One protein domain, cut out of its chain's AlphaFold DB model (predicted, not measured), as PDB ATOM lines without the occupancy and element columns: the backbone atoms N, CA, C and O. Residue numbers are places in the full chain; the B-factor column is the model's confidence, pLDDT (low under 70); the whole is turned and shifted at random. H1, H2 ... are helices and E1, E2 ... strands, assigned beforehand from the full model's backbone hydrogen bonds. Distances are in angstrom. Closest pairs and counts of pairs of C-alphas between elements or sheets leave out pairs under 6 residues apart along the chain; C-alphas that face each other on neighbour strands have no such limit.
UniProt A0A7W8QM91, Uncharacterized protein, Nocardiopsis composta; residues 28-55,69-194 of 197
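AT A GLANCE: This is residues 28 to 55 and 69 to 194 of the 197 residues of an uncharacterized protein of Nocardiopsis composta (UniProt A0A7W8QM91). One twisted sheet of six strands has helices over one face: the long H4 in the middle, H1 over the E1 and E2 end, and H2 over the E4 and E5 end. The long neighbours E4 and E6 both bend sharply, H3 packs beside H4, and the short H5 only grazes the sheet near E4. The printed part has 154 residues with five named helices and six named strands, in the order H1 E1 E2 E3 E4 E5 H2 H3 E6 H4 H5; its class is mixed, helices and strands. The sheet is branched at E4, with its neighbour pairs antiparallel. The whole is compact, with a radius of gyration of the C-alphas of 15.6 A, and spans 46 by 31 by 27 A.

IN THESE COORDINATES: H1, residues 28 to 41, begins with C-alpha 28 at (480.551, 458.009, 226.805) and is 20.1 A long. E1 is residues 45 to 49, E2 69 to 78, 24.3 A long, and E3 81 to 89, 25.5 A long. E4, residues 96 to 113, bends by 144 degrees at residue 107, and its ends are 16.2 A apart. E5 is residues 123 to 126, H2 129 to 135 and H3 138 to 146. E6, residues 151 to 163, bends by 167 degrees at residue 154. H4, residues 168 to 184, is 24.9 A long, and H5, residues 187 to 192, ends with C-alpha 192 at (456.806, 464.976, 263.759).

HOW THE PARTS SIT: E2 E3 E4 E5 form a meander, each strand the antiparallel neighbour of the one before. E1 and E2 have N 47 and O 73 within hydrogen-bond range at 2.8 A; E2 and E3, a hairpin, have N 74 and O 85 at 2.8 A. E3 and E5 lie on one side of E4, with N 84 and O 100 at 2.8 A and N 111 and O 125 at 2.8 A. E6 lies on the other side, with N 99 and O 161 at 2.8 A. H1, H2 and H4 are on the same face, at heights over the sheet of 8.7, 7.9 and 8.4 A. H4 touches H3 at a shallow tilt of 10 degrees, opposite ways, with residues 177 to 184 alone; their closest C-alphas, Val 140 and Leu 181, are 5.6 A apart. In each of the five helices every O i to N i+4 pair is within hydrogen-bond range.

THE WHOLE: The C-alphas farthest apart, Arg 29 and Glu 192, are separated by 46.3 A. Residues 56 to 68 are not printed, and C-alphas 55 and 69 are 11.8 A apart across the cut. Of the links that are printed whole, none is long. The mean pLDDT of the printed part is 93.2, and residue 165 is under 70.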
ATOM      1  N   HIS A  28     481.189 456.789 226.292       81.19
ATOM      2  CA  HIS A  28     480.551 458.009 226.805       81.19
ATOM      3  C   HIS A  28     479.470 458.533 225.845       81.19
ATOM      4  O   HIS A  28     478.398 458.956 226.288       81.19
ATOM      5  N   ARG A  29     479.728 458.471 224.531       85.25
ATOM      6  CA  ARG A  29     478.759 458.866 223.501       85.25
ATOM      7  C   ARG A  29     477.549 457.937 223.486       85.25
ATOM      8  O   ARG A  29     476.427 458.436 223.544       85.25
ATOM      9  N   ASP A  30     477.774 456.629 223.479       87.00
ATOM     10  CA  ASP A  30     476.712 455.619 223.435       87.00
ATOM     11  C   ASP A  30     475.816 455.718 224.675       87.00
ATOM     12  O   ASP A  30     474.587 455.715 224.574       87.00
ATOM     13  N   ARG A  31     476.416 455.914 225.856       86.75
ATOM     14  CA  ARG A  31     475.682 456.126 227.110       86.75
ATOM     15  C   ARG A  31     474.822 457.387 227.058       86.75
ATOM     16  O   ARG A  31     473.660 457.350 227.468       86.75
ATOM     17  N   ARG A  32     475.361 458.494 226.538       92.00
ATOM     18  CA  ARG A  32     474.624 459.754 226.368       92.00
ATOM     19  C   ARG A  32     473.438 459.588 225.421       92.00
ATOM     20  O   ARG A  32     472.344 460.059 225.727       92.00
ATOM     21  N   GLU A  33     473.658 458.966 224.269       93.75
ATOM     22  CA  GLU A  33     472.622 458.765 223.252       93.75
ATOM     23  C   GLU A  33     471.527 457.829 223.759       93.75
ATOM     24  O   GLU A  33     470.349 458.177 223.676       93.75
ATOM     25  N   SER A  34     471.909 456.717 224.393       92.38
ATOM     26  CA  SER A  34     470.979 455.797 225.048       92.38
ATOM     27  C   SER A  34     470.149 456.501 226.126       92.38
ATOM     28  O   SER A  34     468.923 456.393 226.130       92.38
ATOM     29  N   ARG A  35     470.784 457.299 227.000       94.44
ATOM     30  CA  ARG A  35     470.080 458.043 228.055       94.44
ATOM     31  C   ARG A  35     469.101 459.068 227.488       94.44
ATOM     32  O   ARG A  35     467.995 459.201 228.004       94.44
ATOM     33  N   ARG A  36     469.500 459.785 226.434       96.44
ATOM     34  CA  ARG A  36     468.651 460.768 225.749       96.44
ATOM     35  C   ARG A  36     467.448 460.102 225.086       96.44
ATOM     36  O   ARG A  36     466.335 460.593 225.249       96.44
ATOM     37  N   ALA A  37     467.671 459.017 224.345       96.12
ATOM     38  CA  ALA A  37     466.604 458.267 223.689       96.12
ATOM     39  C   ALA A  37     465.584 457.770 224.719       96.12
ATOM     40  O   ALA A  37     464.398 458.061 224.594       96.12
ATOM     41  N   PHE A  38     466.069 457.159 225.802       95.56
ATOM     42  CA  PHE A  38     465.220 456.695 226.890       95.56
ATOM     43  C   PHE A  38     464.421 457.828 227.555       95.56
ATOM     44  O   PHE A  38     463.220 457.691 227.763       95.56
ATOM     45  N   ALA A  39     465.042 458.975 227.855       96.88
ATOM     46  CA  ALA A  39     464.317 460.107 228.433       96.88
ATOM     47  C   ALA A  39     463.194 460.602 227.506       96.88
ATOM     48  O   ALA A  39     462.082 460.843 227.969       96.88
ATOM     49  N   ASN A  40     463.462 460.684 226.199       97.00
ATOM     50  CA  ASN A  40     462.464 461.075 225.205       97.00
ATOM     51  C   ASN A  40     461.297 460.077 225.137       97.00
ATOM     52  O   ASN A  40     460.147 460.505 225.081       97.00
ATOM     53  N   GLU A  41     461.578 458.771 225.169       96.94
ATOM     54  CA  GLU A  41     460.554 457.714 225.182       96.94
ATOM     55  C   GLU A  41     459.626 457.823 226.398       96.94
ATOM     56  O   GLU A  41     458.426 457.596 226.280       96.94
ATOM     57  N   GLN A  42     460.171 458.206 227.555       95.75
ATOM     58  CA  GLN A  42     459.411 458.378 228.796       95.75
ATOM     59  C   GLN A  42     458.734 459.756 228.923       95.75
ATOM     60  O   GLN A  42     458.023 460.006 229.895       95.75
ATOM     61  N   GLY A  43     458.963 460.680 227.982       97.00
ATOM     62  CA  GLY A  43     458.504 462.069 228.102       97.00
ATOM     63  C   GLY A  43     459.200 462.852 229.224       97.00
ATOM     64  O   GLY A  43     458.650 463.821 229.748       97.00
ATOM     65  N   TRP A  44     460.401 462.432 229.616       98.12
ATOM     66  CA  TRP A  44     461.230 463.086 230.621       98.12
ATOM     67  C   TRP A  44     462.216 464.068 229.989       98.12
ATOM     68  O   TRP A  44     462.553 463.997 228.809       98.12
ATOM     69  N   HIS A  45     462.706 465.003 230.796       98.12
ATOM     70  CA  HIS A  45     463.679 465.991 230.355       98.12
ATOM     71  C   HIS A  45     465.103 465.436 230.453       98.12
ATOM     72  O   HIS A  45     465.474 464.870 231.481       98.12
ATOM     73  N   PHE A  46     465.906 465.659 229.410       98.00
ATOM     74  CA  PHE A  46     467.314 465.271 229.342       98.00
ATOM     75  C   PHE A  46     468.236 466.489 229.212       98.00
ATOM     76  O   PHE A  46     468.040 467.331 228.336       98.00
ATOM     77  N   ALA A  47     469.307 466.522 230.006       97.44
ATOM     78  CA  ALA A  47     470.398 467.480 229.882       97.44
ATOM     79  C   ALA A  47     471.761 466.773 229.889       97.44
ATOM     80  O   ALA A  47     472.088 466.006 230.789       97.44
ATOM     81  N   GLU A  48     472.625 467.085 228.918       95.94
ATOM     82  CA  GLU A  48     473.981 466.510 228.877       95.94
ATOM     83  C   GLU A  48     474.832 466.955 230.077       95.94
ATOM     84  O   GLU A  48     475.681 466.204 230.556       95.94
ATOM     85  N   ARG A  49     474.641 468.193 230.547       95.12
ATOM     86  CA  ARG A  49     475.418 468.810 231.627       95.12
ATOM     87  C   ARG A  49     474.485 469.561 232.560       95.12
ATOM     88  O   ARG A  49     473.694 470.374 232.089       95.12
ATOM     89  N   ALA A  50     474.656 469.361 233.862       92.81
ATOM     90  CA  ALA A  50     473.855 470.036 234.879       92.81
ATOM     91  C   ALA A  50     474.733 470.481 236.067       92.81
ATOM     92  O   ALA A  50     474.695 469.882 237.140       92.81
ATOM     93  N   PRO A  51     475.567 471.527 235.910       89.19
ATOM     94  CA  PRO A  51     476.578 471.902 236.910       89.19
ATOM     95  C   PRO A  51     476.000 472.309 238.275       89.19
ATOM     96  O   PRO A  51     476.687 472.203 239.285       89.19
ATOM     97  N   HIS A  52     474.739 472.740 238.321       90.00
ATOM     98  CA  HIS A  52     474.060 473.153 239.553       90.00
ATOM     99  C   HIS A  52     473.256 472.022 240.205       90.00
ATOM    100  O   HIS A  52     472.584 472.239 241.208       90.00
ATOM    101  N   ALA A  53     473.318 470.807 239.652       90.81
ATOM    102  CA  ALA A  53     472.392 469.745 240.003       90.81
ATOM    103  C   ALA A  53     472.468 469.255 241.450       90.81
ATOM    104  O   ALA A  53     471.471 468.784 241.997       90.81
ATOM    105  N   ILE A  54     473.659 469.370 242.028       92.62
ATOM    106  CA  ILE A  54     474.014 468.907 243.371       92.62
ATOM    107  C   ILE A  54     474.227 470.072 244.343       92.62
ATOM    108  O   ILE A  54     474.774 469.899 245.432       92.62
ATOM    109  N   GLN A  55     473.854 471.294 243.948       90.31
ATOM    110  CA  GLN A  55     474.035 472.463 244.795       90.31
ATOM    111  C   GLN A  55     473.206 472.318 246.077       90.31
ATOM    112  O   GLN A  55     471.996 472.112 246.033       90.31
ATOM    113  N   ARG A  69     481.745 465.987 238.151       93.19
ATOM    114  CA  ARG A  69     480.878 466.588 237.135       93.19
ATOM    115  C   ARG A  69     479.577 465.809 237.038       93.19
ATOM    116  O   ARG A  69     479.584 464.586 237.085       93.19
ATOM    117  N   VAL A  70     478.483 466.533 236.839       95.25
ATOM    118  CA  VAL A  70     477.163 465.948 236.593       95.25
ATOM    119  C   VAL A  70     476.904 465.888 235.093       95.25
ATOM    120  O   VAL A  70     476.941 466.926 234.416       95.25
ATOM    121  N   ARG A  71     476.641 464.681 234.590       94.88
ATOM    122  CA  ARG A  71     476.380 464.386 233.178       94.88
ATOM    123  C   ARG A  71     475.097 463.595 232.984       94.88
ATOM    124  O   ARG A  71     474.636 462.926 233.903       94.88
ATOM    125  N   ASN A  72     474.578 463.640 231.758       95.31
ATOM    126  CA  ASN A  72     473.475 462.790 231.302       95.31
ATOM    127  C   ASN A  72     472.275 462.821 232.265       95.31
ATOM    128  O   ASN A  72     471.695 461.788 232.597       95.31
ATOM    129  N   GLU A  73     471.945 464.015 232.748       97.38
ATOM    130  CA  GLU A  73     470.867 464.217 233.696       97.38
ATOM    131  C   GLU A  73     469.521 463.943 233.028       97.38
ATOM    132  O   GLU A  73     469.225 464.462 231.952       97.38
ATOM    133  N   VAL A  74     468.696 463.158 233.712       97.81
ATOM    134  CA  VAL A  74     467.291 462.937 233.403       97.81
ATOM    135  C   VAL A  74     466.456 463.400 234.583       97.81
ATOM    136  O   VAL A  74     466.714 463.023 235.726       97.81
ATOM    137  N   THR A  75     465.443 464.208 234.309       98.25
ATOM    138  CA  THR A  75     464.506 464.727 235.310       98.25
ATOM    139  C   THR A  75     463.079 464.575 234.822       98.25
ATOM    140  O   THR A  75     462.803 464.754 233.636       98.25
ATOM    141  N   GLY A  76     462.154 464.326 235.736       98.06
ATOM    142  CA  GLY A  76     460.743 464.195 235.405       98.06
ATOM    143  C   GLY A  76     459.915 463.900 236.642       98.06
ATOM    144  O   GLY A  76     460.329 464.213 237.760       98.06
ATOM    145  N   PHE A  77     458.765 463.273 236.426       97.81
ATOM    146  CA  PHE A  77     457.928 462.729 237.486       97.81
ATOM    147  C   PHE A  77     457.796 461.218 237.304       97.81
ATOM    148  O   PHE A  77     457.547 460.750 236.194       97.81
ATOM    149  N   HIS A  78     457.951 460.475 238.397       96.38
ATOM    150  CA  HIS A  78     457.777 459.026 238.454       96.38
ATOM    151  C   HIS A  78     456.824 458.697 239.596       96.38
ATOM    152  O   HIS A  78     457.046 459.151 240.718       96.38
ATOM    153  N   ALA A  79     455.723 457.999 239.299       94.69
ATOM    154  CA  ALA A  79     454.662 457.697 240.270       94.69
ATOM    155  C   ALA A  79     454.240 458.923 241.126       94.69
ATOM    156  O   ALA A  79     454.066 458.846 242.340       94.69
ATOM    157  N   GLY A  80     454.111 460.088 240.478       95.12
ATOM    158  CA  GLY A  80     453.704 461.348 241.114       95.12
ATOM    159  C   GLY A  80     454.808 462.106 241.862       95.12
ATOM    160  O   GLY A  80     454.548 463.201 242.358       95.12
ATOM    161  N   ARG A  81     456.040 461.588 241.921       96.25
ATOM    162  CA  ARG A  81     457.166 462.234 242.611       96.25
ATOM    163  C   ARG A  81     458.144 462.848 241.616       96.25
ATOM    164  O   ARG A  81     458.504 462.176 240.648       96.25
ATOM    165  N   PRO A  82     458.612 464.092 241.833       97.62
ATOM    166  CA  PRO A  82     459.692 464.626 241.025       97.62
ATOM    167  C   PRO A  82     460.943 463.785 241.270       97.62
ATOM    168  O   PRO A  82     461.226 463.400 242.405       97.62
ATOM    169  N   PHE A  83     461.700 463.502 240.222       98.12
ATOM    170  CA  PHE A  83     462.942 462.758 240.348       98.12
ATOM    171  C   PHE A  83     464.051 463.373 239.505       98.12
ATOM    172  O   PHE A  83     463.836 464.198 238.609       98.12
ATOM    173  N   ARG A  84     465.264 462.921 239.800       97.56
ATOM    174  CA  ARG A  84     466.474 463.211 239.054       97.56
ATOM    175  C   ARG A  84     467.377 461.989 239.038       97.56
ATOM    176  O   ARG A  84     467.599 461.380 240.077       97.56
ATOM    177  N   VAL A  85     467.941 461.680 237.879       97.12
ATOM    178  CA  VAL A  85     468.985 460.667 237.717       97.12
ATOM    179  C   VAL A  85     470.121 461.258 236.903       97.12
ATOM    180  O   VAL A  85     469.860 461.896 235.889       97.12
ATOM    181  N   PHE A  86     471.370 461.063 237.306       96.00
ATOM    182  CA  PHE A  86     472.522 461.526 236.529       96.00
ATOM    183  C   PHE A  86     473.753 460.657 236.751       96.00
ATOM    184  O   PHE A  86     473.854 459.945 237.750       96.00
ATOM    185  N   ASP A  87     474.707 460.781 235.835       94.50
ATOM    186  CA  ASP A  87     476.046 460.233 235.990       94.50
ATOM    187  C   ASP A  87     476.910 461.255 236.748       94.50
ATOM    188  O   ASP A  87     476.952 462.442 236.397       94.50
ATOM    189  N   TYR A  88     477.592 460.808 237.800       94.00
ATOM    190  CA  TYR A  88     478.539 461.607 238.569       94.00
ATOM    191  C   TYR A  88     479.963 461.129 238.295       94.00
ATOM    192  O   TYR A  88     480.353 460.022 238.666       94.00
ATOM    193  N   GLU A  89     480.736 461.984 237.634       91.81
ATOM    194  CA  GLU A  89     482.076 461.671 237.145       91.81
ATOM    195  C   GLU A  89     483.135 462.359 238.010       91.81
ATOM    196  O   GLU A  89     483.222 463.592 238.043       91.81
ATOM    197  N   VAL A  90     483.981 461.573 238.677       89.31
ATOM    198  CA  VAL A  90     485.151 462.065 239.418       89.31
ATOM    199  C   VAL A  90     486.415 461.658 238.665       89.31
ATOM    200  O   VAL A  90     486.518 460.552 238.147       89.31
ATOM    201  N   SER A  91     487.393 462.562 238.581       83.50
ATOM    202  CA  SER A  91     488.649 462.286 237.875       83.50
ATOM    203  C   SER A  91     489.373 461.079 238.481       83.50
ATOM    204  O   SER A  91     489.698 461.099 239.665       83.50
ATOM    205  N   GLY A  92     489.686 460.076 237.656       82.88
ATOM    206  CA  GLY A  92     490.411 458.872 238.080       82.88
ATOM    207  C   GLY A  92     489.546 457.803 238.758       82.88
ATOM    208  O   GLY A  92     490.104 456.869 239.325       82.88
ATOM    209  N   ALA A  93     488.219 457.934 238.709       85.06
ATOM    210  CA  ALA A  93     487.275 456.942 239.209       85.06
ATOM    211  C   ALA A  93     486.216 456.618 238.150       85.06
ATOM    212  O   ALA A  93     485.911 457.445 237.288       85.06
ATOM    213  N   GLU A  94     485.640 455.422 238.247       86.06
ATOM    214  CA  GLU A  94     484.489 455.048 237.431       86.06
ATOM    215  C   GLU A  94     483.281 455.946 237.748       86.06
ATOM    216  O   GLU A  94     483.053 456.279 238.919       86.06
ATOM    217  N   PRO A  95     482.489 456.353 236.738       88.62
ATOM    218  CA  PRO A  95     481.272 457.112 236.971       88.62
ATOM    219  C   PRO A  95     480.273 456.314 237.810       88.62
ATOM    220  O   PRO A  95     479.980 455.155 237.513       88.62
ATOM    221  N   ILE A  96     479.678 456.968 238.805       92.38
ATOM    222  CA  ILE A  96     478.535 456.414 239.535       92.38
ATOM    223  C   ILE A  96     477.238 457.016 239.008       92.38
ATOM    224  O   ILE A  96     477.235 458.096 238.417       92.38
ATOM    225  N   ILE A  97     476.124 456.348 239.272       94.44
ATOM    226  CA  ILE A  97     474.797 456.871 238.967       94.44
ATOM    227  C   ILE A  97     474.154 457.316 240.260       94.44
ATOM    228  O   ILE A  97     474.169 456.602 241.260       94.44
ATOM    229  N   VAL A  98     473.583 458.507 240.225       95.88
ATOM    230  CA  VAL A  98     472.929 459.116 241.369       95.88
ATOM    231  C   VAL A  98     471.454 459.247 241.055       95.88
ATOM    232  O   VAL A  98     471.083 459.765 240.005       95.88
ATOM    233  N   TYR A  99     470.629 458.786 241.981       97.31
ATOM    234  CA  TYR A  99     469.179 458.856 241.939       97.31
ATOM    235  C   TYR A  99     468.717 459.768 243.060       97.31
ATOM    236  O   TYR A  99     469.189 459.643 244.186       97.31
ATOM    237  N   ALA A 100     467.781 460.659 242.771       97.69
ATOM    238  CA  ALA A 100     467.098 461.448 243.776       97.69
ATOM    239  C   ALA A 100     465.601 461.471 243.483       97.69
ATOM    240  O   ALA A 100     465.203 461.755 242.354       97.69
ATOM    241  N   VAL A 101     464.780 461.207 244.496       98.00
ATOM    242  CA  VAL A 101     463.317 461.319 244.431       98.00
ATOM    243  C   VAL A 101     462.823 462.332 245.457       98.00
ATOM    244  O   VAL A 101     463.397 462.475 246.538       98.00
ATOM    245  N   GLY A 102     461.765 463.053 245.102       97.00
ATOM    246  CA  GLY A 102     461.136 464.050 245.953       97.00
ATOM    247  C   GLY A 102     460.391 463.428 247.129       97.00
ATOM    248  O   GLY A 102     459.551 462.532 246.966       97.00
ATOM    249  N   LEU A 103     460.669 463.955 248.313       96.44
ATOM    250  CA  LEU A 103     459.947 463.670 249.542       96.44
ATOM    251  C   LEU A 103     458.669 464.515 249.630       96.44
ATOM    252  O   LEU A 103     458.595 465.594 249.042       96.44
ATOM    253  N   PRO A 104     457.644 464.048 250.365       93.75
ATOM    254  CA  PRO A 104     456.407 464.809 250.539       93.75
ATOM    255  C   PRO A 104     456.581 466.051 251.432       93.75
ATOM    256  O   PRO A 104     455.744 466.951 251.388       93.75
ATOM    257  N   ARG A 105     457.636 466.099 252.258       95.00
ATOM    258  CA  ARG A 105     457.964 467.194 253.183       95.00
ATOM    259  C   ARG A 105     459.474 467.348 253.329       95.00
ATOM    260  O   ARG A 105     460.217 466.418 253.024       95.00
ATOM    261  N   HIS A 106     459.904 468.497 253.842       95.12
ATOM    262  CA  HIS A 106     461.281 468.701 254.274       95.12
ATOM    263  C   HIS A 106     461.567 467.916 255.554       95.12
ATOM    264  O   HIS A 106     460.849 468.092 256.532       95.12
ATOM    265  N   VAL A 107     462.615 467.092 255.565       94.81
ATOM    266  CA  VAL A 107     463.022 466.305 256.739       94.81
ATOM    267  C   VAL A 107     464.477 466.548 257.151       94.81
ATOM    268  O   VAL A 107     465.280 467.026 256.341       94.81
ATOM    269  N   PRO A 108     464.844 466.237 258.411       95.00
ATOM    270  CA  PRO A 108     466.227 466.254 258.860       95.00
ATOM    271  C   PRO A 108     467.107 465.277 258.079       95.00
ATOM    272  O   PRO A 108     466.636 464.300 257.507       95.00
ATOM    273  N   TYR A 109     468.413 465.516 258.130       95.88
ATOM    274  CA  TYR A 109     469.395 464.612 257.549       95.88
ATOM    275  C   TYR A 109     469.412 463.241 258.249       95.88
ATOM    276  O   TYR A 109     469.544 463.153 259.480       95.88
ATOM    277  N   VAL A 110     469.380 462.175 257.455       96.88
ATOM    278  CA  VAL A 110     469.802 460.827 257.850       96.88
ATOM    279  C   VAL A 110     470.543 460.159 256.695       96.88
ATOM    280  O   VAL A 110     470.136 460.258 255.539       96.88
ATOM    281  N   TYR A 111     471.629 459.470 257.020       96.75
ATOM    282  CA  TYR A 111     472.358 458.595 256.113       96.75
ATOM    283  C   TYR A 111     472.251 457.154 256.596       96.75
ATOM    284  O   TYR A 111     472.386 456.880 257.787       96.75
ATOM    285  N   VAL A 112     471.994 456.244 255.665       95.62
ATOM    286  CA  VAL A 112     471.815 454.815 255.903       95.62
ATOM    287  C   VAL A 112     472.690 454.056 254.921       95.62
ATOM    288  O   VAL A 112     472.780 454.423 253.749       95.62
ATOM    289  N   GLN A 113     473.324 452.992 255.399       94.12
ATOM    290  CA  GLN A 113     474.204 452.167 254.589       94.12
ATOM    291  C   GLN A 113     473.996 450.672 254.853       94.12
ATOM    292  O   GLN A 113     473.926 450.239 256.004       94.12
ATOM    293  N   ASP A 114     473.970 449.903 253.761       92.31
ATOM    294  CA  ASP A 114     473.883 448.440 253.724       92.31
ATOM    295  C   ASP A 114     474.900 447.856 252.727       92.31
ATOM    296  O   ASP A 114     474.552 447.334 251.666       92.31
ATOM    297  N   ARG A 115     476.201 447.984 253.022       83.06
ATOM    298  CA  ARG A 115     477.258 447.525 252.093       83.06
ATOM    299  C   ARG A 115     477.257 446.019 251.850       83.06
ATOM    300  O   ARG A 115     477.795 445.578 250.841       83.06
ATOM    301  N   GLU A 116     476.697 445.249 252.775       82.31
ATOM    302  CA  GLU A 116     476.727 443.786 252.738       82.31
ATOM    303  C   GLU A 116     475.354 443.170 252.441       82.31
ATOM    304  O   GLU A 116     475.170 441.965 252.608       82.31
ATOM    305  N   GLY A 117     474.388 443.980 251.993       80.75
ATOM    306  CA  GLY A 117     473.091 443.506 251.504       80.75
ATOM    307  C   GLY A 117     472.318 442.678 252.530       80.75
ATOM    308  O   GLY A 117     471.766 441.631 252.196       80.75
ATOM    309  N   GLY A 118     472.318 443.111 253.790       81.31
ATOM    310  CA  GLY A 118     471.600 442.443 254.872       81.31
ATOM    311  C   GLY A 118     472.349 441.301 255.561       81.31
ATOM    312  O   GLY A 118     471.759 440.661 256.432       81.31
ATOM    313  N   ALA A 119     473.630 441.058 255.247       81.62
ATOM    314  CA  ALA A 119     474.469 440.163 256.056       81.62
ATOM    315  C   ALA A 119     474.651 440.678 257.500       81.62
ATOM    316  O   ALA A 119     474.863 439.898 258.434       81.62
ATOM    317  N   HIS A 120     474.536 441.996 257.682       83.88
ATOM    318  CA  HIS A 120     474.666 442.701 258.952       83.88
ATOM    319  C   HIS A 120     473.517 443.699 259.159       83.88
ATOM    320  O   HIS A 120     472.670 443.912 258.285       83.88
ATOM    321  N   ASP A 121     473.479 444.298 260.350       88.06
ATOM    322  CA  ASP A 121     472.583 445.415 260.635       88.06
ATOM    323  C   ASP A 121     472.947 446.647 259.796       88.06
ATOM    324  O   ASP A 121     474.108 446.873 259.449       88.06
ATOM    325  N   LEU A 122     471.938 447.474 259.512       92.25
ATOM    326  CA  LEU A 122     472.124 448.734 258.800       92.25
ATOM    327  C   LEU A 122     472.967 449.701 259.634       92.25
ATOM    328  O   LEU A 122     472.677 449.945 260.809       92.25
ATOM    329  N   PHE A 123     473.955 450.324 258.998       93.62
ATOM    330  CA  PHE A 123     474.612 451.493 259.567       93.62
ATOM    331  C   PHE A 123     473.731 452.727 259.364       93.62
ATOM    332  O   PHE A 123     473.153 452.907 258.292       93.62
ATOM    333  N   VAL A 124     473.643 453.586 260.384       95.00
ATOM    334  CA  VAL A 124     472.791 454.779 260.357       95.00
ATOM    335  C   VAL A 124     473.473 455.951 261.047       95.00
ATOM    336  O   VAL A 124     473.917 455.841 262.190       95.00
ATOM    337  N   GLU A 125     473.484 457.099 260.380       95.00
ATOM    338  CA  GLU A 125     473.984 458.365 260.900       95.00
ATOM    339  C   GLU A 125     472.886 459.431 260.825       95.00
ATOM    340  O   GLU A 125     472.384 459.759 259.752       95.00
ATOM    341  N   SER A 126     472.520 460.014 261.967       95.00
ATOM    342  CA  SER A 126     471.635 461.180 262.033       95.00
ATOM    343  C   SER A 126     471.943 462.017 263.270       95.00
ATOM    344  O   SER A 126     472.494 461.522 264.255       95.00
ATOM    345  N   ARG A 127     471.552 463.296 263.236       92.12
ATOM    346  CA  ARG A 127     471.598 464.174 264.415       92.12
ATOM    347  C   ARG A 127     470.537 463.814 265.453       92.12
ATOM    348  O   ARG A 127     470.785 464.007 266.639       92.12
ATOM    349  N   ASP A 128     469.380 463.312 265.020       93.75
ATOM    350  CA  ASP A 128     468.303 462.868 265.908       93.75
ATOM    351  C   ASP A 128     468.151 461.347 265.806       93.75
ATOM    352  O   ASP A 128     467.721 460.795 264.791       93.75
ATOM    353  N   ARG A 129     468.498 460.650 266.892       93.69
ATOM    354  CA  ARG A 129     468.377 459.193 266.973       93.69
ATOM    355  C   ARG A 129     466.923 458.724 266.859       93.69
ATOM    356  O   ARG A 129     466.693 457.647 266.318       93.69
ATOM    357  N   ARG A 130     465.953 459.491 267.372       95.00
ATOM    358  CA  ARG A 130     464.528 459.120 267.305       95.00
ATOM    359  C   ARG A 130     464.039 459.163 265.863       95.00
ATOM    360  O   ARG A 130     463.401 458.217 265.423       95.00
ATOM    361  N   TYR A 131     464.445 460.195 265.126       94.75
ATOM    362  CA  TYR A 131     464.173 460.318 263.695       94.75
ATOM    363  C   TYR A 131     464.738 459.133 262.903       94.75
ATOM    364  O   TYR A 131     464.007 458.476 262.169       94.75
ATOM    365  N   ALA A 132     466.019 458.807 263.104       94.25
ATOM    366  CA  ALA A 132     466.666 457.687 262.422       94.25
ATOM    367  C   ALA A 132     465.945 456.347 262.651       94.25
ATOM    368  O   ALA A 132     465.760 455.573 261.714       94.25
ATOM    369  N   LEU A 133     465.520 456.078 263.890       93.00
ATOM    370  CA  LEU A 133     464.779 454.860 264.222       93.00
ATOM    371  C   LEU A 133     463.370 454.852 263.620       93.00
ATOM    372  O   LEU A 133     462.933 453.803 263.158       93.00
ATOM    373  N   ALA A 134     462.684 455.997 263.606       94.00
ATOM    374  CA  ALA A 134     461.335 456.115 263.061       94.00
ATOM    375  C   ALA A 134     461.305 455.961 261.530       94.00
ATOM    376  O   ALA A 134     460.432 455.279 261.001       94.00
ATOM    377  N   VAL A 135     462.288 456.532 260.819       95.12
ATOM    378  CA  VAL A 135     462.447 456.344 259.364       95.12
ATOM    379  C   VAL A 135     462.707 454.879 259.025       95.12
ATOM    380  O   VAL A 135     462.171 454.366 258.050       95.12
ATOM    381  N   LEU A 136     463.515 454.188 259.832       94.75
ATOM    382  CA  LEU A 136     463.914 452.801 259.596       94.75
ATOM    383  C   LEU A 136     462.978 451.795 260.266       94.75
ATOM    384  O   LEU A 136     463.441 450.874 260.951       94.75
ATOM    385  N   GLY A 137     461.675 451.955 260.042       92.94
ATOM    386  CA  GLY A 137     460.690 450.916 260.335       92.94
ATOM    387  C   GLY A 137     460.933 449.645 259.510       92.94
ATOM    388  O   GLY A 137     461.667 449.659 258.519       92.94
ATOM    389  N   ASP A 138     460.307 448.538 259.909       93.88
ATOM    390  CA  ASP A 138     460.558 447.215 259.315       93.88
ATOM    391  C   ASP A 138     460.323 447.176 257.796       93.88
ATOM    392  O   ASP A 138     461.123 446.588 257.071       93.88
ATOM    393  N   ALA A 139     459.283 447.862 257.309       95.50
ATOM    394  CA  ALA A 139     458.976 447.950 255.881       95.50
ATOM    395  C   ALA A 139     460.089 448.661 255.091       95.50
ATOM    396  O   ALA A 139     460.589 448.120 254.112       95.50
ATOM    397  N   VAL A 140     460.572 449.811 255.575       96.38
ATOM    398  CA  VAL A 140     461.671 450.554 254.932       96.38
ATOM    399  C   VAL A 140     462.956 449.726 254.908       96.38
ATOM    400  O   VAL A 140     463.685 449.732 253.919       96.38
ATOM    401  N   ARG A 141     463.244 448.971 255.977       95.06
ATOM    402  CA  ARG A 141     464.400 448.057 256.005       95.06
ATOM    403  C   ARG A 141     464.265 446.930 254.983       95.06
ATOM    404  O   ARG A 141     465.268 446.556 254.376       95.06
ATOM    405  N   ALA A 142     463.061 446.385 254.810       94.38
ATOM    406  CA  ALA A 142     462.788 445.380 253.788       94.38
ATOM    407  C   ALA A 142     462.993 445.963 252.383       94.38
ATOM    408  O   ALA A 142     463.746 445.384 251.605       94.38
ATOM    409  N   ASP A 143     462.461 447.158 252.108       96.38
ATOM    410  CA  ASP A 143     462.617 447.829 250.811       96.38
ATOM    411  C   ASP A 143     464.087 448.114 250.467       96.38
ATOM    412  O   ASP A 143     464.504 447.948 249.319       96.38
ATOM    413  N   ILE A 144     464.897 448.522 251.454       95.25
ATOM    414  CA  ILE A 144     466.345 448.730 251.275       95.25
ATOM    415  C   ILE A 144     467.014 447.446 250.773       95.25
ATOM    416  O   ILE A 144     467.792 447.488 249.816       95.25
ATOM    417  N   ARG A 145     466.682 446.306 251.386       94.12
ATOM    418  CA  ARG A 145     467.272 445.001 251.059       94.12
ATOM    419  C   ARG A 145     466.760 444.459 249.731       94.12
ATOM    420  O   ARG A 145     467.564 444.073 248.887       94.12
ATOM    421  N   GLU A 146     465.447 444.470 249.517       92.88
ATOM    422  CA  GLU A 146     464.820 444.018 248.269       92.88
ATOM    423  C   GLU A 146     465.280 444.855 247.073       92.88
ATOM    424  O   GLU A 146     465.561 444.325 245.998       92.88
ATOM    425  N   GLY A 147     465.433 446.164 247.275       91.12
ATOM    426  CA  GLY A 147     465.965 447.074 246.275       91.12
ATOM    427  C   GLY A 147     467.479 446.983 246.088       91.12
ATOM    428  O   GLY A 147     467.994 447.651 245.193       91.12
ATOM    429  N   ALA A 148     468.220 446.228 246.907       91.94
ATOM    430  CA  ALA A 148     469.684 446.252 246.946       91.94
ATOM    431  C   ALA A 148     470.231 447.699 246.979       91.94
ATOM    432  O   ALA A 148     471.001 448.122 246.110       91.94
ATOM    433  N   ILE A 149     469.721 448.507 247.915       93.25
ATOM    434  CA  ILE A 149     470.146 449.890 248.154       93.25
ATOM    435  C   ILE A 149     471.317 449.862 249.138       93.25
ATOM    436  O   ILE A 149     471.129 449.570 250.313       93.25
ATOM    437  N   THR A 150     472.524 450.189 248.676       91.88
ATOM    438  CA  THR A 150     473.720 450.165 249.538       91.88
ATOM    439  C   THR A 150     473.930 451.460 250.308       91.88
ATOM    440  O   THR A 150     474.510 451.438 251.389       91.88
ATOM    441  N   ASP A 151     473.473 452.586 249.760       92.88
ATOM    442  CA  ASP A 151     473.668 453.921 250.315       92.88
ATOM    443  C   ASP A 151     472.413 454.759 250.079       92.88
ATOM    444  O   ASP A 151     471.935 454.887 248.950       92.88
ATOM    445  N   LEU A 152     471.897 455.341 251.156       95.38
ATOM    446  CA  LEU A 152     470.662 456.107 251.158       95.38
ATOM    447  C   LEU A 152     470.835 457.357 252.015       95.38
ATOM    448  O   LEU A 152     471.257 457.281 253.165       95.38
ATOM    449  N   VAL A 153     470.474 458.514 251.476       97.25
ATOM    450  CA  VAL A 153     470.444 459.779 252.211       97.25
ATOM    451  C   VAL A 153     469.048 460.363 252.114       97.25
ATOM    452  O   VAL A 153     468.528 460.516 251.015       97.25
ATOM    453  N   LEU A 154     468.461 460.741 253.243       96.81
ATOM    454  CA  LEU A 154     467.325 461.653 253.267       96.81
ATOM    455  C   LEU A 154     467.837 462.997 253.774       96.81
ATOM    456  O   LEU A 154     468.496 463.054 254.810       96.81
ATOM    457  N   ASP A 155     467.570 464.068 253.034       95.38
ATOM    458  CA  ASP A 155     467.895 465.432 253.445       95.38
ATOM    459  C   ASP A 155     466.936 466.416 252.774       95.38
ATOM    460  O   ASP A 155     466.775 466.405 251.548       95.38
ATOM    461  N   ARG A 156     466.307 467.280 253.579       94.44
ATOM    462  CA  ARG A 156     465.313 468.264 253.129       94.44
ATOM    463  C   ARG A 156     464.214 467.603 252.296       94.44
ATOM    464  O   ARG A 156     463.478 466.780 252.821       94.44
ATOM    465  N   ASP A 157     464.076 467.975 251.028       94.75
ATOM    466  CA  ASP A 157     463.050 467.533 250.085       94.75
ATOM    467  C   ASP A 157     463.401 466.233 249.350       94.75
ATOM    468  O   ASP A 157     462.705 465.888 248.395       94.75
ATOM    469  N   ARG A 158     464.487 465.532 249.700       96.00
ATOM    470  CA  ARG A 158     465.041 464.488 248.821       96.00
ATOM    471  C   ARG A 158     465.431 463.230 249.554       96.00
ATOM    472  O   ARG A 158     466.040 463.271 250.618       96.00
ATOM    473  N   LEU A 159     465.162 462.121 248.882       97.38
ATOM    474  CA  LEU A 159     465.800 460.843 249.120       97.38
ATOM    475  C   LEU A 159     466.782 460.587 247.979       97.38
ATOM    476  O   LEU A 159     466.395 460.634 246.814       97.38
ATOM    477  N   ILE A 160     468.047 460.358 248.314       97.56
ATOM    478  CA  ILE A 160     469.170 460.209 247.391       97.56
ATOM    479  C   ILE A 160     469.783 458.822 247.574       97.56
ATOM    480  O   ILE A 160     470.001 458.379 248.697       97.56
ATOM    481  N   CYS A 161     470.087 458.153 246.470       95.25
ATOM    482  CA  CYS A 161     470.729 456.844 246.437       95.25
ATOM    483  C   CYS A 161     471.773 456.815 245.316       95.25
ATOM    484  O   CYS A 161     471.599 457.462 244.277       95.25
ATOM    485  N   THR A 162     472.844 456.050 245.504       92.69
ATOM    486  CA  THR A 162     473.867 455.825 244.477       92.69
ATOM    487  C   THR A 162     473.836 454.390 243.966       92.69
ATOM    488  O   THR A 162     473.497 453.467 244.696       92.69
ATOM    489  N   GLY A 163     474.228 454.190 242.712       88.62
ATOM    490  CA  GLY A 163     474.388 452.871 242.114       88.62
ATOM    491  C   GLY A 163     475.443 452.864 241.013       88.62
ATOM    492  O   GLY A 163     476.059 453.883 240.699       88.62
ATOM    493  N   THR A 164     475.636 451.701 240.404       84.31
ATOM    494  CA  THR A 164     476.576 451.483 239.299       84.31
ATOM    495  C   THR A 164     475.820 451.142 238.018       84.31
ATOM    496  O   THR A 164     474.813 450.446 238.093       84.31
ATOM    497  N   HIS A 165     476.319 451.602 236.864       68.44
ATOM    498  CA  HIS A 165     475.920 451.187 235.505       68.44
ATOM    499  C   HIS A 165     474.441 450.787 235.323       68.44
ATOM    500  O   HIS A 165     474.081 449.613 235.385       68.44
ATOM    501  N   ALA A 166     473.574 451.751 235.022       72.31
ATOM    502  CA  ALA A 166     472.147 451.515 234.880       72.31
ATOM    503  C   ALA A 166     471.743 451.528 233.412       72.31
ATOM    504  O   ALA A 166     471.822 452.556 232.731       72.31
ATOM    505  N   SER A 167     471.262 450.378 232.955       86.19
ATOM    506  CA  SER A 167     470.427 450.296 231.767       86.19
ATOM    507  C   SER A 167     469.134 451.109 231.961       86.19
ATOM    508  O   SER A 167     468.730 451.370 233.100       86.19
ATOM    509  N   PRO A 168     468.429 451.461 230.872       87.44
ATOM    510  CA  PRO A 168     467.087 452.040 230.932       87.44
ATOM    511  C   PRO A 168     466.134 451.333 231.910       87.44
ATOM    512  O   PRO A 168     465.524 451.978 232.759       87.44
ATOM    513  N   SER A 169     466.070 449.998 231.863       88.94
ATOM    514  CA  SER A 169     465.225 449.209 232.768       88.94
ATOM    515  C   SER A 169     465.654 449.322 234.232       88.94
ATOM    516  O   SER A 169     464.806 449.497 235.101       88.94
ATOM    517  N   ALA A 170     466.961 449.305 234.511       91.12
ATOM    518  CA  ALA A 170     467.480 449.455 235.868       91.12
ATOM    519  C   ALA A 170     467.166 450.837 236.466       91.12
ATOM    520  O   ALA A 170     467.001 450.954 237.680       91.12
ATOM    521  N   ILE A 171     467.057 451.883 235.636       93.81
ATOM    522  CA  ILE A 171     466.626 453.210 236.097       93.81
ATOM    523  C   ILE A 171     465.190 453.158 236.608       93.81
ATOM    524  O   ILE A 171     464.942 453.621 237.717       93.81
ATOM    525  N   VAL A 172     464.270 452.581 235.830       95.00
ATOM    526  CA  VAL A 172     462.855 452.474 236.218       95.00
ATOM    527  C   VAL A 172     462.714 451.642 237.486       95.00
ATOM    528  O   VAL A 172     462.166 452.136 238.464       95.00
ATOM    529  N   SER A 173     463.315 450.448 237.525       94.38
ATOM    530  CA  SER A 173     463.260 449.579 238.708       94.38
ATOM    531  C   SER A 173     463.828 450.255 239.956       94.38
ATOM    532  O   SER A 173     463.300 450.080 241.053       94.38
ATOM    533  N   ARG A 174     464.885 451.066 239.809       96.25
ATOM    534  CA  ARG A 174     465.418 451.847 240.926       96.25
ATOM    535  C   ARG A 174     464.434 452.930 241.368       96.25
ATOM    536  O   ARG A 174     464.228 453.073 242.566       96.25
ATOM    537  N   LEU A 175     463.833 453.682 240.445       96.62
ATOM    538  CA  LEU A 175     462.846 454.714 240.785       96.62
ATOM    539  C   LEU A 175     461.597 454.120 241.452       96.62
ATOM    540  O   LEU A 175     461.096 454.720 242.403       96.62
ATOM    541  N   ASP A 176     461.147 452.943 241.013       96.75
ATOM    542  CA  ASP A 176     460.079 452.177 241.664       96.75
ATOM    543  C   ASP A 176     460.456 451.842 243.109       96.75
ATOM    544  O   ASP A 176     459.739 452.230 244.028       96.75
ATOM    545  N   ALA A 177     461.623 451.224 243.326       96.75
ATOM    546  CA  ALA A 177     462.097 450.867 244.665       96.75
ATOM    547  C   ALA A 177     462.204 452.089 245.593       96.75
ATOM    548  O   ALA A 177     461.744 452.049 246.732       96.75
ATOM    549  N   LEU A 178     462.759 453.205 245.103       97.44
ATOM    550  CA  LEU A 178     462.860 454.437 245.891       97.44
ATOM    551  C   LEU A 178     461.484 455.037 246.198       97.44
ATOM    552  O   LEU A 178     461.277 455.572 247.284       97.44
ATOM    553  N   THR A 179     460.539 454.960 245.262       96.75
ATOM    554  CA  THR A 179     459.192 455.511 245.460       96.75
ATOM    555  C   THR A 179     458.381 454.673 246.442       96.75
ATOM    556  O   THR A 179     457.726 455.247 247.313       96.75
ATOM    557  N   THR A 180     458.468 453.344 246.341       96.44
ATOM    558  CA  THR A 180     457.885 452.398 247.301       96.44
ATOM    559  C   THR A 180     458.435 452.641 248.699       96.44
ATOM    560  O   THR A 180     457.650 452.848 249.620       96.44
ATOM    561  N   LEU A 181     459.762 452.760 248.835       97.31
ATOM    562  CA  LEU A 181     460.412 453.052 250.112       97.31
ATOM    563  C   LEU A 181     459.859 454.335 250.744       97.31
ATOM    564  O   LEU A 181     459.475 454.332 251.911       97.31
ATOM    565  N   VAL A 182     459.740 455.428 249.976       96.81
ATOM    566  CA  VAL A 182     459.136 456.671 250.493       96.81
ATOM    567  C   VAL A 182     457.672 456.467 250.899       96.81
ATOM    568  O   VAL A 182     457.220 457.095 251.852       96.81
ATOM    569  N   GLY A 183     456.928 455.610 250.195       96.00
ATOM    570  CA  GLY A 183     455.548 455.249 250.534       96.00
ATOM    571  C   GLY A 183     455.405 454.428 251.819       96.00
ATOM    572  O   GLY A 183     454.343 454.463 252.433       96.00
ATOM    573  N   HIS A 184     456.459 453.730 252.247       96.94
ATOM    574  CA  HIS A 184     456.482 452.950 253.487       96.94
ATOM    575  C   HIS A 184     457.055 453.710 254.695       96.94
ATOM    576  O   HIS A 184     456.974 453.213 255.821       96.94
ATOM    577  N   ILE A 185     457.592 454.921 254.504       95.50
ATOM    578  CA  ILE A 185     457.895 455.822 255.625       95.50
ATOM    579  C   ILE A 185     456.568 456.305 256.218       95.50
ATOM    580  O   ILE A 185     455.738 456.891 255.518       95.50
ATOM    581  N   THR A 186     456.381 456.067 257.515       90.19
ATOM    582  CA  THR A 186     455.109 456.301 258.206       90.19
ATOM    583  C   THR A 186     454.722 457.780 258.265       90.19
ATOM    584  O   THR A 186     455.573 458.670 258.340       90.19
ATOM    585  N   ASP A 187     453.416 458.051 258.308       90.69
ATOM    586  CA  ASP A 187     452.876 459.414 258.413       90.69
ATOM    587  C   ASP A 187     453.327 460.156 259.678       90.69
ATOM    588  O   ASP A 187     453.459 461.384 259.665       90.69
ATOM    589  N   ASP A 188     453.634 459.423 260.750       91.56
ATOM    590  CA  ASP A 188     454.182 459.983 261.987       91.56
ATOM    591  C   ASP A 188     455.538 460.651 261.746       91.56
ATOM    592  O   ASP A 188     455.799 461.726 262.286       91.56
ATOM    593  N   VAL A 189     456.376 460.086 260.866       93.19
ATOM    594  CA  VAL A 189     457.666 460.692 260.511       93.19
ATOM    595  C   VAL A 189     457.455 462.042 259.827       93.19
ATOM    596  O   VAL A 189     458.095 463.039 260.178       93.19
ATOM    597  N   TRP A 190     456.529 462.096 258.869       93.94
ATOM    598  CA  TRP A 190     456.197 463.325 258.147       93.94
ATOM    599  C   TRP A 190     455.512 464.361 259.041       93.94
ATOM    600  O   TRP A 190     455.620 465.562 258.794       93.94
ATOM    601  N   THR A 191     454.810 463.915 260.076       93.44
ATOM    602  CA  THR A 191     454.106 464.792 261.010       93.44
ATOM    603  C   THR A 191     455.045 465.369 262.068       93.44
ATOM    604  O   THR A 191     454.993 466.571 262.315       93.44
ATOM    605  N   GLU A 192     455.915 464.551 262.668       95.19
ATOM    606  CA  GLU A 192     456.806 464.976 263.759       95.19
ATOM    607  C   GLU A 192     458.036 465.742 263.248       95.19
ATOM    608  O   GLU A 192     458.401 466.764 263.830       95.19
ATOM    609  N   TRP A 193     458.659 465.295 262.152       95.12
ATOM    610  CA  TRP A 193     459.885 465.916 261.626       95.12
ATOM    611  C   TRP A 193     459.699 466.643 260.296       95.12
ATOM    612  O   TRP A 193     460.597 467.374 259.874       95.12
ATOM    613  N   GLY A 194     458.565 466.447 259.621       88.75
ATOM    614  CA  GLY A 194     458.314 467.058 258.324       88.75
ATOM    615  C   GLY A 194     457.892 468.520 258.439       88.75
ATOM    616  O   GLY A 194     456.845 468.830 259.009       88.75
TER     617      GLY A 194